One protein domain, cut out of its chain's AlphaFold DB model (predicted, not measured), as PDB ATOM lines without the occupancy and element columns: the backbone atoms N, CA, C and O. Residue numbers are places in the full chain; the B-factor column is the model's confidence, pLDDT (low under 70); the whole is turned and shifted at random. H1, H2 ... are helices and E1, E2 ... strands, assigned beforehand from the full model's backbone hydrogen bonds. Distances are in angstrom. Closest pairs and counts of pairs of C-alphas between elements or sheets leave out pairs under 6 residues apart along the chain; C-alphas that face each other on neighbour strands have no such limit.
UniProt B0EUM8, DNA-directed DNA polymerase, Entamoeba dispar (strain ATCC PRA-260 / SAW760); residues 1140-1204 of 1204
ATOM      1  N   MET A1140     153.090 166.500 197.852       94.06
ATOM      2  CA  MET A1140     153.566 165.320 198.578       94.06
ATOM      3  C   MET A1140     153.608 165.632 200.072       94.06
ATOM      4  O   MET A1140     154.282 166.569 200.506       94.06
ATOM      5  N   LYS A1141     152.837 164.895 200.876       90.94
ATOM      6  CA  LYS A1141     152.572 165.260 202.271       90.94
ATOM      7  C   LYS A1141     153.858 165.346 203.105       90.94
ATOM      8  O   LYS A1141     154.452 164.344 203.501       90.94
ATOM      9  N   GLY A1142     154.240 166.577 203.440       88.19
ATOM     10  CA  GLY A1142     155.384 166.882 204.297       88.19
ATOM     11  C   GLY A1142     156.751 166.822 203.607       88.19
ATOM     12  O   GLY A1142     157.749 166.776 204.326       88.19
ATOM     13  N   ILE A1143     156.812 166.815 202.271       92.12
ATOM     14  CA  ILE A1143     158.052 166.950 201.490       92.12
ATOM     15  C   ILE A1143     157.919 168.228 200.630       92.12
ATOM     16  O   ILE A1143     156.947 168.338 199.882       92.12
ATOM     17  N   PRO A1144     158.816 169.231 200.752       90.56
ATOM     18  CA  PRO A1144     158.714 170.486 199.997       90.56
ATOM     19  C   PRO A1144     158.846 170.309 198.475       90.56
ATOM     20  O   PRO A1144     159.621 169.472 198.015       90.56
ATOM     21  N   LYS A1145     158.159 171.161 197.692       91.75
ATOM     22  CA  LYS A1145     158.182 171.148 196.209       91.75
ATOM     23  C   LYS A1145     159.610 171.173 195.645       91.75
ATOM     24  O   LYS A1145     159.914 170.412 194.732       91.75
ATOM     25  N   ASP A1146     160.488 171.988 196.222       89.69
ATOM     26  CA  ASP A1146     161.861 172.159 195.728       89.69
ATOM     27  C   ASP A1146     162.751 170.936 196.011       89.69
ATOM     28  O   ASP A1146     163.588 170.579 195.187       89.69
ATOM     29  N   ILE A1147     162.503 170.221 197.116       91.81
ATOM     30  CA  ILE A1147     163.170 168.944 197.426       91.81
ATOM     31  C   ILE A1147     162.756 167.853 196.431       91.81
ATOM     32  O   ILE A1147     163.586 167.054 196.002       91.81
ATOM     33  N   ILE A1148     161.484 167.835 196.020       94.44
ATOM     34  CA  ILE A1148     160.982 166.895 195.005       94.44
ATOM     35  C   ILE A1148     161.627 167.189 193.645       94.44
ATOM     36  O   ILE A1148     162.096 166.262 192.988       94.44
ATOM     37  N   LYS A1149     161.716 168.469 193.253       93.25
ATOM     38  CA  LYS A1149     162.402 168.896 192.022       93.25
ATOM     39  C   LYS A1149     163.880 168.501 192.015       93.25
ATOM     40  O   LYS A1149     164.306 167.819 191.092       93.25
ATOM     41  N   LYS A1150     164.630 168.818 193.077       90.88
ATOM     42  CA  LYS A1150     166.041 168.414 193.214       90.88
ATOM     43  C   LYS A1150     166.210 166.893 193.122       90.88
ATOM     44  O   LYS A1150     167.094 166.403 192.426       90.88
ATOM     45  N   ARG A1151     165.322 166.118 193.755       93.56
ATOM     46  CA  ARG A1151     165.350 164.649 193.662       93.56
ATOM     47  C   ARG A1151     165.068 164.141 192.239       93.56
ATOM     48  O   ARG A1151     165.669 163.149 191.821       93.56
ATOM     49  N   ALA A1152     164.194 164.822 191.493       94.69
ATOM     50  CA  ALA A1152     163.958 164.552 190.075       94.69
ATOM     51  C   ALA A1152     165.197 164.874 189.220       94.69
ATOM     52  O   ALA A1152     165.583 164.056 188.389       94.69
ATOM     53  N   GLU A1153     165.878 165.996 189.459       93.44
ATOM     54  CA  GLU A1153     167.146 166.358 188.798       93.44
ATOM     55  C   GLU A1153     168.231 165.287 189.010       93.44
ATOM     56  O   GLU A1153     168.845 164.821 188.051       93.44
ATOM     57  N   GLU A1154     168.415 164.825 190.250       91.75
ATOM     58  CA  GLU A1154     169.432 163.828 190.614       91.75
ATOM     59  C   GLU A1154     169.214 162.437 189.999       91.75
ATOM     60  O   GLU A1154     170.179 161.765 189.623       91.75
ATOM     61  N   SER A1155     167.962 161.962 189.976       93.25
ATOM     62  CA  SER A1155     167.641 160.544 189.713       93.25
ATOM     63  C   SER A1155     166.802 160.294 188.461       93.25
ATOM     64  O   SER A1155     166.814 159.177 187.954       93.25
ATOM     65  N   PHE A1156     166.117 161.318 187.953       95.12
ATOM     66  CA  PHE A1156     165.140 161.235 186.861       95.12
ATOM     67  C   PHE A1156     165.397 162.298 185.772       95.12
ATOM     68  O   PHE A1156     164.504 162.662 185.016       95.12
ATOM     69  N   GLY A1157     166.616 162.851 185.700       92.44
ATOM     70  CA  GLY A1157     167.005 163.826 184.672       92.44
ATOM     71  C   GLY A1157     166.236 165.154 184.718       92.44
ATOM     72  O   GLY A1157     166.187 165.861 183.718       92.44
ATOM     73  N   GLY A1158     165.622 165.481 185.857       91.62
ATOM     74  CA  GLY A1158     164.747 166.645 186.043       91.62
ATOM     75  C   GLY A1158     163.263 166.351 185.817       91.62
ATOM     76  O   GLY A1158     162.426 167.193 186.140       91.62
ATOM     77  N   ASN A1159     162.911 165.163 185.317       94.44
ATOM     78  CA  ASN A1159     161.527 164.813 185.037       94.44
ATOM     79  C   ASN A1159     160.774 164.422 186.321       94.44
ATOM     80  O   ASN A1159     161.007 163.375 186.928       94.44
ATOM     81  N   VAL A1160     159.850 165.288 186.743       95.69
ATOM     82  CA  VAL A1160     158.999 165.049 187.918       95.69
ATOM     83  C   VAL A1160     157.925 163.992 187.629       95.69
ATOM     84  O   VAL A1160     157.508 163.308 188.561       95.69
ATOM     85  N   ILE A1161     157.512 163.810 186.369       97.12
ATOM     86  CA  ILE A1161     156.535 162.780 185.983       97.12
ATOM     87  C   ILE A1161     157.138 161.397 186.247       97.12
ATOM     88  O   ILE A1161     156.572 160.643 187.036       97.12
ATOM     89  N   ASP A1162     158.337 161.117 185.723       97.31
ATOM     90  CA  ASP A1162     159.047 159.840 185.927       97.31
ATOM     91  C   ASP A1162     159.263 159.520 187.418       97.31
ATOM     92  O   ASP A1162     159.166 158.365 187.836       97.31
ATOM     93  N   LEU A1163     159.518 160.542 188.248       97.38
ATOM     94  CA  LEU A1163     159.638 160.389 189.703       97.38
ATOM     95  C   LEU A1163     158.319 159.916 190.338       97.38
ATOM     96  O   LEU A1163     158.333 159.045 191.211       97.38
ATOM     97  N   TYR A1164     157.187 160.493 189.927       97.94
ATOM     98  CA  TYR A1164     155.865 160.111 190.429       97.94
ATOM     99  C   TYR A1164     155.401 158.762 189.865       97.94
ATOM    100  O   TYR A1164     154.825 157.976 190.613       97.94
ATOM    101  N   GLU A1165     155.702 158.441 188.606       97.75
ATOM    102  CA  GLU A1165     155.433 157.120 188.023       97.75
ATOM    103  C   GLU A1165     156.256 156.021 188.706       97.75
ATOM    104  O   GLU A1165     155.718 154.980 189.077       97.75
ATOM    105  N   TYR A1166     157.536 156.265 188.991       97.19
ATOM    106  CA  TYR A1166     158.359 155.329 189.759       97.19
ATOM    107  C   TYR A1166     157.764 155.036 191.149       97.19
ATOM    108  O   TYR A1166     157.725 153.880 191.573       97.19
ATOM    109  N   LEU A1167     157.248 156.057 191.846       96.50
ATOM    110  CA  LEU A1167     156.521 155.875 193.110       96.50
ATOM    111  C   LEU A1167     155.179 155.146 192.920       96.50
ATOM    112  O   LEU A1167     154.801 154.337 193.768       96.50
ATOM    113  N   TYR A1168     154.465 155.404 191.821       97.06
ATOM    114  CA  TYR A1168     153.202 154.741 191.486       97.06
ATOM    115  C   TYR A1168     153.386 153.224 191.372       97.06
ATOM    116  O   TYR A1168     152.673 152.472 192.044       97.06
ATOM    117  N   TYR A1169     154.412 152.782 190.636       96.31
ATOM    118  CA  TYR A1169     154.787 151.373 190.468       96.31
ATOM    119  C   TYR A1169     155.480 150.744 191.701       96.31
ATOM    120  O   TYR A1169     156.115 149.698 191.599       96.31
ATOM    121  N   GLY A1170     155.355 151.354 192.888       92.69
ATOM    122  CA  GLY A1170     155.838 150.799 194.158       92.69
ATOM    123  C   GLY A1170     157.326 151.032 194.439       92.69
ATOM    124  O   GLY A1170     157.870 150.454 195.386       92.69
ATOM    125  N   GLY A1171     157.985 151.878 193.643       91.81
ATOM    126  CA  GLY A1171     159.360 152.304 193.864       91.81
ATOM    127  C   GLY A1171     159.538 153.048 195.189       91.81
ATOM    128  O   GLY A1171     158.637 153.722 195.690       91.81
ATOM    129  N   ILE A1172     160.729 152.921 195.773       91.81
ATOM    130  CA  ILE A1172     161.082 153.533 197.060       91.81
ATOM    131  C   ILE A1172     162.014 154.719 196.810       91.81
ATOM    132  O   ILE A1172     163.028 154.574 196.123       91.81
ATOM    133  N   LEU A1173     161.702 155.880 197.394       91.44
ATOM    134  CA  LEU A1173     162.563 157.069 197.362       91.44
ATOM    135  C   LEU A1173     162.812 157.618 198.762       91.44
ATOM    136  O   LEU A1173     161.910 157.669 199.595       91.44
ATOM    137  N   SER A1174     164.040 158.085 198.989       92.19
ATOM    138  CA  SER A1174     164.426 158.855 200.170       92.19
ATOM    139  C   SER A1174     164.712 160.302 199.776       92.19
ATOM    140  O   SER A1174     165.389 160.545 198.776       92.19
ATOM    141  N   PHE A1175     164.192 161.242 200.558       89.75
ATOM    142  CA  PHE A1175     164.335 162.686 200.380       89.75
ATOM    143  C   PHE A1175     164.986 163.267 201.634       89.75
ATOM    144  O   PHE A1175     164.485 163.020 202.732       89.75
ATOM    145  N   ASP A1176     166.072 164.030 201.504       88.25
ATOM    146  CA  ASP A1176     166.675 164.718 202.650       88.25
ATOM    147  C   ASP A1176     166.094 166.129 202.779       88.25
ATOM    148  O   ASP A1176     166.344 167.015 201.966       88.25
ATOM    149  N   LEU A1177     165.247 166.330 203.787       87.44
ATOM    150  CA  LEU A1177     164.496 167.572 203.949       87.44
ATOM    151  C   LEU A1177     165.386 168.736 204.408       87.44
ATOM    152  O   LEU A1177     165.023 169.887 204.164       87.44
ATOM    153  N   SER A1178     166.550 168.467 205.021       83.50
ATOM    154  CA  SER A1178     167.469 169.531 205.456       83.50
ATOM    155  C   SER A1178     168.025 170.343 204.284       83.50
ATOM    156  O   SER A1178     168.325 171.518 204.457       83.50
ATOM    157  N   GLU A1179     168.087 169.774 203.077       83.25
ATOM    158  CA  GLU A1179     168.591 170.458 201.879       83.25
ATOM    159  C   GLU A1179     167.710 171.640 201.439       83.25
ATOM    160  O   GLU A1179     168.186 172.550 200.766       83.25
ATOM    161  N   GLY A1180     166.433 171.644 201.837       76.12
ATOM    162  CA  GLY A1180     165.466 172.699 201.521       76.12
ATOM    163  C   GLY A1180     165.494 173.867 202.509       76.12
ATOM    164  O   GLY A1180     164.799 174.858 202.298       76.12
ATOM    165  N   GLY A1181     166.270 173.751 203.588       76.56
ATOM    166  CA  GLY A1181     166.391 174.764 204.631       76.56
ATOM    167  C   GLY A1181     166.610 174.166 206.026       76.56
ATOM    168  O   GLY A1181     166.387 172.968 206.245       76.56
ATOM    169  N   PRO A1182     167.016 174.995 207.003       76.75
ATOM    170  CA  PRO A1182     167.288 174.544 208.361       76.75
ATOM    171  C   PRO A1182     166.034 173.948 209.013       76.75
ATOM    172  O   PRO A1182     164.979 174.578 209.083       76.75
ATOM    173  N   HIS A1183     166.167 172.724 209.520       79.19
ATOM    174  CA  HIS A1183     165.115 172.033 210.259       79.19
ATOM    175  C   HIS A1183     165.436 172.048 211.752       79.19
ATOM    176  O   HIS A1183     166.353 171.357 212.205       79.19
ATOM    177  N   PHE A1184     164.680 172.846 212.511       83.38
ATOM    178  CA  PHE A1184     164.906 173.018 213.943       83.38
ATOM    179  C   PHE A1184     164.357 171.850 214.766       83.38
ATOM    180  O   PHE A1184     163.171 171.519 214.699       83.38
ATOM    181  N   VAL A1185     165.211 171.286 215.618       81.62
ATOM    182  CA  VAL A1185     164.815 170.426 216.734       81.62
ATOM    183  C   VAL A1185     164.672 171.299 217.968       81.62
ATOM    184  O   VAL A1185     165.606 171.976 218.398       81.62
ATOM    185  N   PHE A1186     163.468 171.272 218.527       83.62
ATOM    186  CA  PHE A1186     163.118 171.977 219.744       83.62
ATOM    187  C   PHE A1186     163.142 171.015 220.923       83.62
ATOM    188  O   PHE A1186     162.217 170.227 221.116       83.62
ATOM    189  N   GLU A1187     164.186 171.113 221.727       79.81
ATOM    190  CA  GLU A1187     164.403 170.213 222.848       79.81
ATOM    191  C   GLU A1187     163.534 170.590 224.054       79.81
ATOM    192  O   GLU A1187     162.964 171.691 224.150       79.81
ATOM    193  N   ARG A1188     163.383 169.638 224.978       78.69
ATOM    194  CA  ARG A1188     162.518 169.790 226.155       78.69
ATOM    195  C   ARG A1188     163.144 170.658 227.255       78.69
ATOM    196  O   ARG A1188     162.391 171.323 227.967       78.69
ATOM    197  N   ASP A1189     164.472 170.743 227.298       82.25
ATOM    198  CA  ASP A1189     165.287 171.666 228.107       82.25
ATOM    199  C   ASP A1189     165.305 173.111 227.561       82.25
ATOM    200  O   ASP A1189     165.961 173.983 228.132       82.25
ATOM    201  N   PHE A1190     164.553 173.366 226.482       87.94
ATOM    202  CA  PHE A1190     164.475 174.623 225.735       87.94
ATOM    203  C   PHE A1190     165.749 174.945 224.923       87.94
ATOM    204  O   PHE A1190     165.891 176.069 224.450       87.94
ATOM    205  N   THR A1191     166.644 173.986 224.661       87.25
ATOM    206  CA  THR A1191     167.645 174.156 223.592       87.25
ATOM    207  C   THR A1191     167.008 174.086 222.204       87.25
ATOM    208  O   THR A1191     165.921 173.528 222.001       87.25
ATOM    209  N   VAL A1192     167.680 174.705 221.232       89.88
ATOM    210  CA  VAL A1192     167.306 174.672 219.817       89.88
ATOM    211  C   VAL A1192     168.519 174.211 219.021       89.88
ATOM    212  O   VAL A1192     169.613 174.751 219.201       89.88
ATOM    213  N   LYS A1193     168.322 173.211 218.161       86.75
ATOM    214  CA  LYS A1193     169.358 172.648 217.284       86.75
ATOM    215  C   LYS A1193     168.897 172.632 215.835       86.75
ATOM    216  O   LYS A1193     167.695 172.591 215.592       86.75
ATOM    217  N   THR A1194     169.824 172.597 214.882       81.94
ATOM    218  CA  THR A1194     169.514 172.346 213.461       81.94
ATOM    219  C   THR A1194     169.965 170.942 213.060       81.94
ATOM    220  O   THR A1194     171.099 170.557 213.334       81.94
ATOM    221  N   LEU A1195     169.092 170.179 212.393       74.75
ATOM    222  CA  LEU A1195     169.442 168.863 211.846       74.75
ATOM    223  C   LEU A1195     170.387 168.987 210.647       74.75
ATOM    224  O   LEU A1195     170.085 169.682 209.680       74.75
ATOM    225  N   SER A1196     171.485 168.229 210.674       71.19
ATOM    226  CA  SER A1196     172.418 168.096 209.547       71.19
ATOM    227  C   SER A1196     171.850 167.248 208.397       71.19
ATOM    228  O   SER A1196     172.113 167.531 207.231       71.19
ATOM    229  N   SER A1197     171.018 166.249 208.707       78.81
ATOM    230  CA  SER A1197     170.205 165.494 207.741       78.81
ATOM    231  C   SER A1197     168.842 165.168 208.341       78.81
ATOM    232  O   SER A1197     168.785 164.689 209.475       78.81
ATOM    233  N   PHE A1198     167.768 165.354 207.579       81.62
ATOM    234  CA  PHE A1198     166.409 164.962 207.942       81.62
ATOM    235  C   PHE A1198     165.772 164.144 206.814       81.62
ATOM    236  O   PHE A1198     164.893 164.603 206.082       81.62
ATOM    237  N   LYS A1199     166.237 162.902 206.670       83.88
ATOM    238  CA  LYS A1199     165.756 161.986 205.635       83.88
ATOM    239  C   LYS A1199     164.342 161.483 205.915       83.88
ATOM    240  O   LYS A1199     164.038 161.043 207.022       83.88
ATOM    241  N   ARG A1200     163.511 161.458 204.874       83.06
ATOM    242  CA  ARG A1200     162.234 160.742 204.836       83.06
ATOM    243  C   ARG A1200     162.207 159.802 203.641       83.06
ATOM    244  O   ARG A1200     162.296 160.248 202.501       83.06
ATOM    245  N   THR A1201     162.044 158.515 203.916       88.25
ATOM    246  CA  THR A1201     161.824 157.482 202.898       88.25
ATOM    247  C   THR A1201     160.329 157.217 202.753       88.25
ATOM    248  O   THR A1201     159.619 157.171 203.758       88.25
ATOM    249  N   ILE A1202     159.850 157.083 201.516       87.12
ATOM    250  CA  ILE A1202     158.441 156.838 201.187       87.12
ATOM    251  C   ILE A1202     158.300 155.701 200.167       87.12
ATOM    252  O   ILE A1202     159.193 155.469 199.348       87.12
ATOM    253  N   LYS A1203     157.146 155.035 200.230       90.62
ATOM    254  CA  LYS A1203     156.625 154.025 199.302       90.62
ATOM    255  C   LYS A1203     155.094 154.173 199.286       90.62
ATOM    256  O   LYS A1203     154.538 154.621 200.292       90.62
ATOM    257  N   PHE A1204     154.444 153.813 198.181       87.81
ATOM    258  CA  PHE A1204     152.987 153.834 197.996       87.81
ATOM    259  C   PHE A1204     152.498 152.551 197.325       87.81
ATOM    260  O   PHE A1204     153.299 151.905 196.616       87.81
TER     261      PHE A1204
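Overview. This is residues 1140 to 1204 of the 1204 residues of the protein "DNA-directed DNA polymerase" of Entamoeba dispar (strain ATCC PRA-260 / SAW760) (UniProt B0EUM8). A small head, in which helices H1 and H2 meet at a corner and H1 packs beside strand E1 of the two-stranded sheet E1 E4, continues into a thin arm ending in the hairpin E2 E3. The short helix H3 lies between head and arm. The 65 printed residues hold H1, H2, E1, H3, E2, E3 and E4 in that order, with two antiparallel sheets, E1 - E4 and E2 - E3. The class is mixed, helices and strands; the whole is loose, radius of gyration of the C-alphas 14.0 A, spanning 44 by 21 by 15 A.

Along the chain. H1, residues 1145 to 1156, begins with C-alpha 1145 at (158.182, 171.148, 196.209) and measures 15.3 A. H2 is residues 1160 to 1168, 12.4 A. E1 is 1173 to 1176, 10.2 A; H3 is 1177 to 1180, 5.8 A. E2 is 1184 to 1186, 6.2 A; E3 is 1192 to 1194, 7.1 A. E4, 1199 to 1202, measures 10.0 A and ends with C-alpha 1202 at (158.441, 156.838, 201.187).

Arrangement. H1 and H2 touch, about perpendicular at 83 degrees; their closest C-alphas, Ala 1152 and Val 1160, are 5.4 A apart. H1 touches H3 with residues 1146 to 1147 alone, closest C-alphas Ile 1147 and Gly 1180, 6.0 A. E1 and E4 are antiparallel at 157 degrees, with N 1175 and O 1200 at 2.9 A. The hairpin E2 and E3, antiparallel at 151 degrees, has N 1185 and O 1193 at 2.8 A. H1 and E2 are apart. Every O i to N i+4 pair is within hydrogen-bond range in H1 and H2; H3 is too short for one.

Size, cuts and confidence. The farthest C-alphas, Asp 1162 and Asp 1189, are 44.2 A apart. The printed part has no cut, its links between named elements are tight, and no printed residue is under 70 in pLDDT.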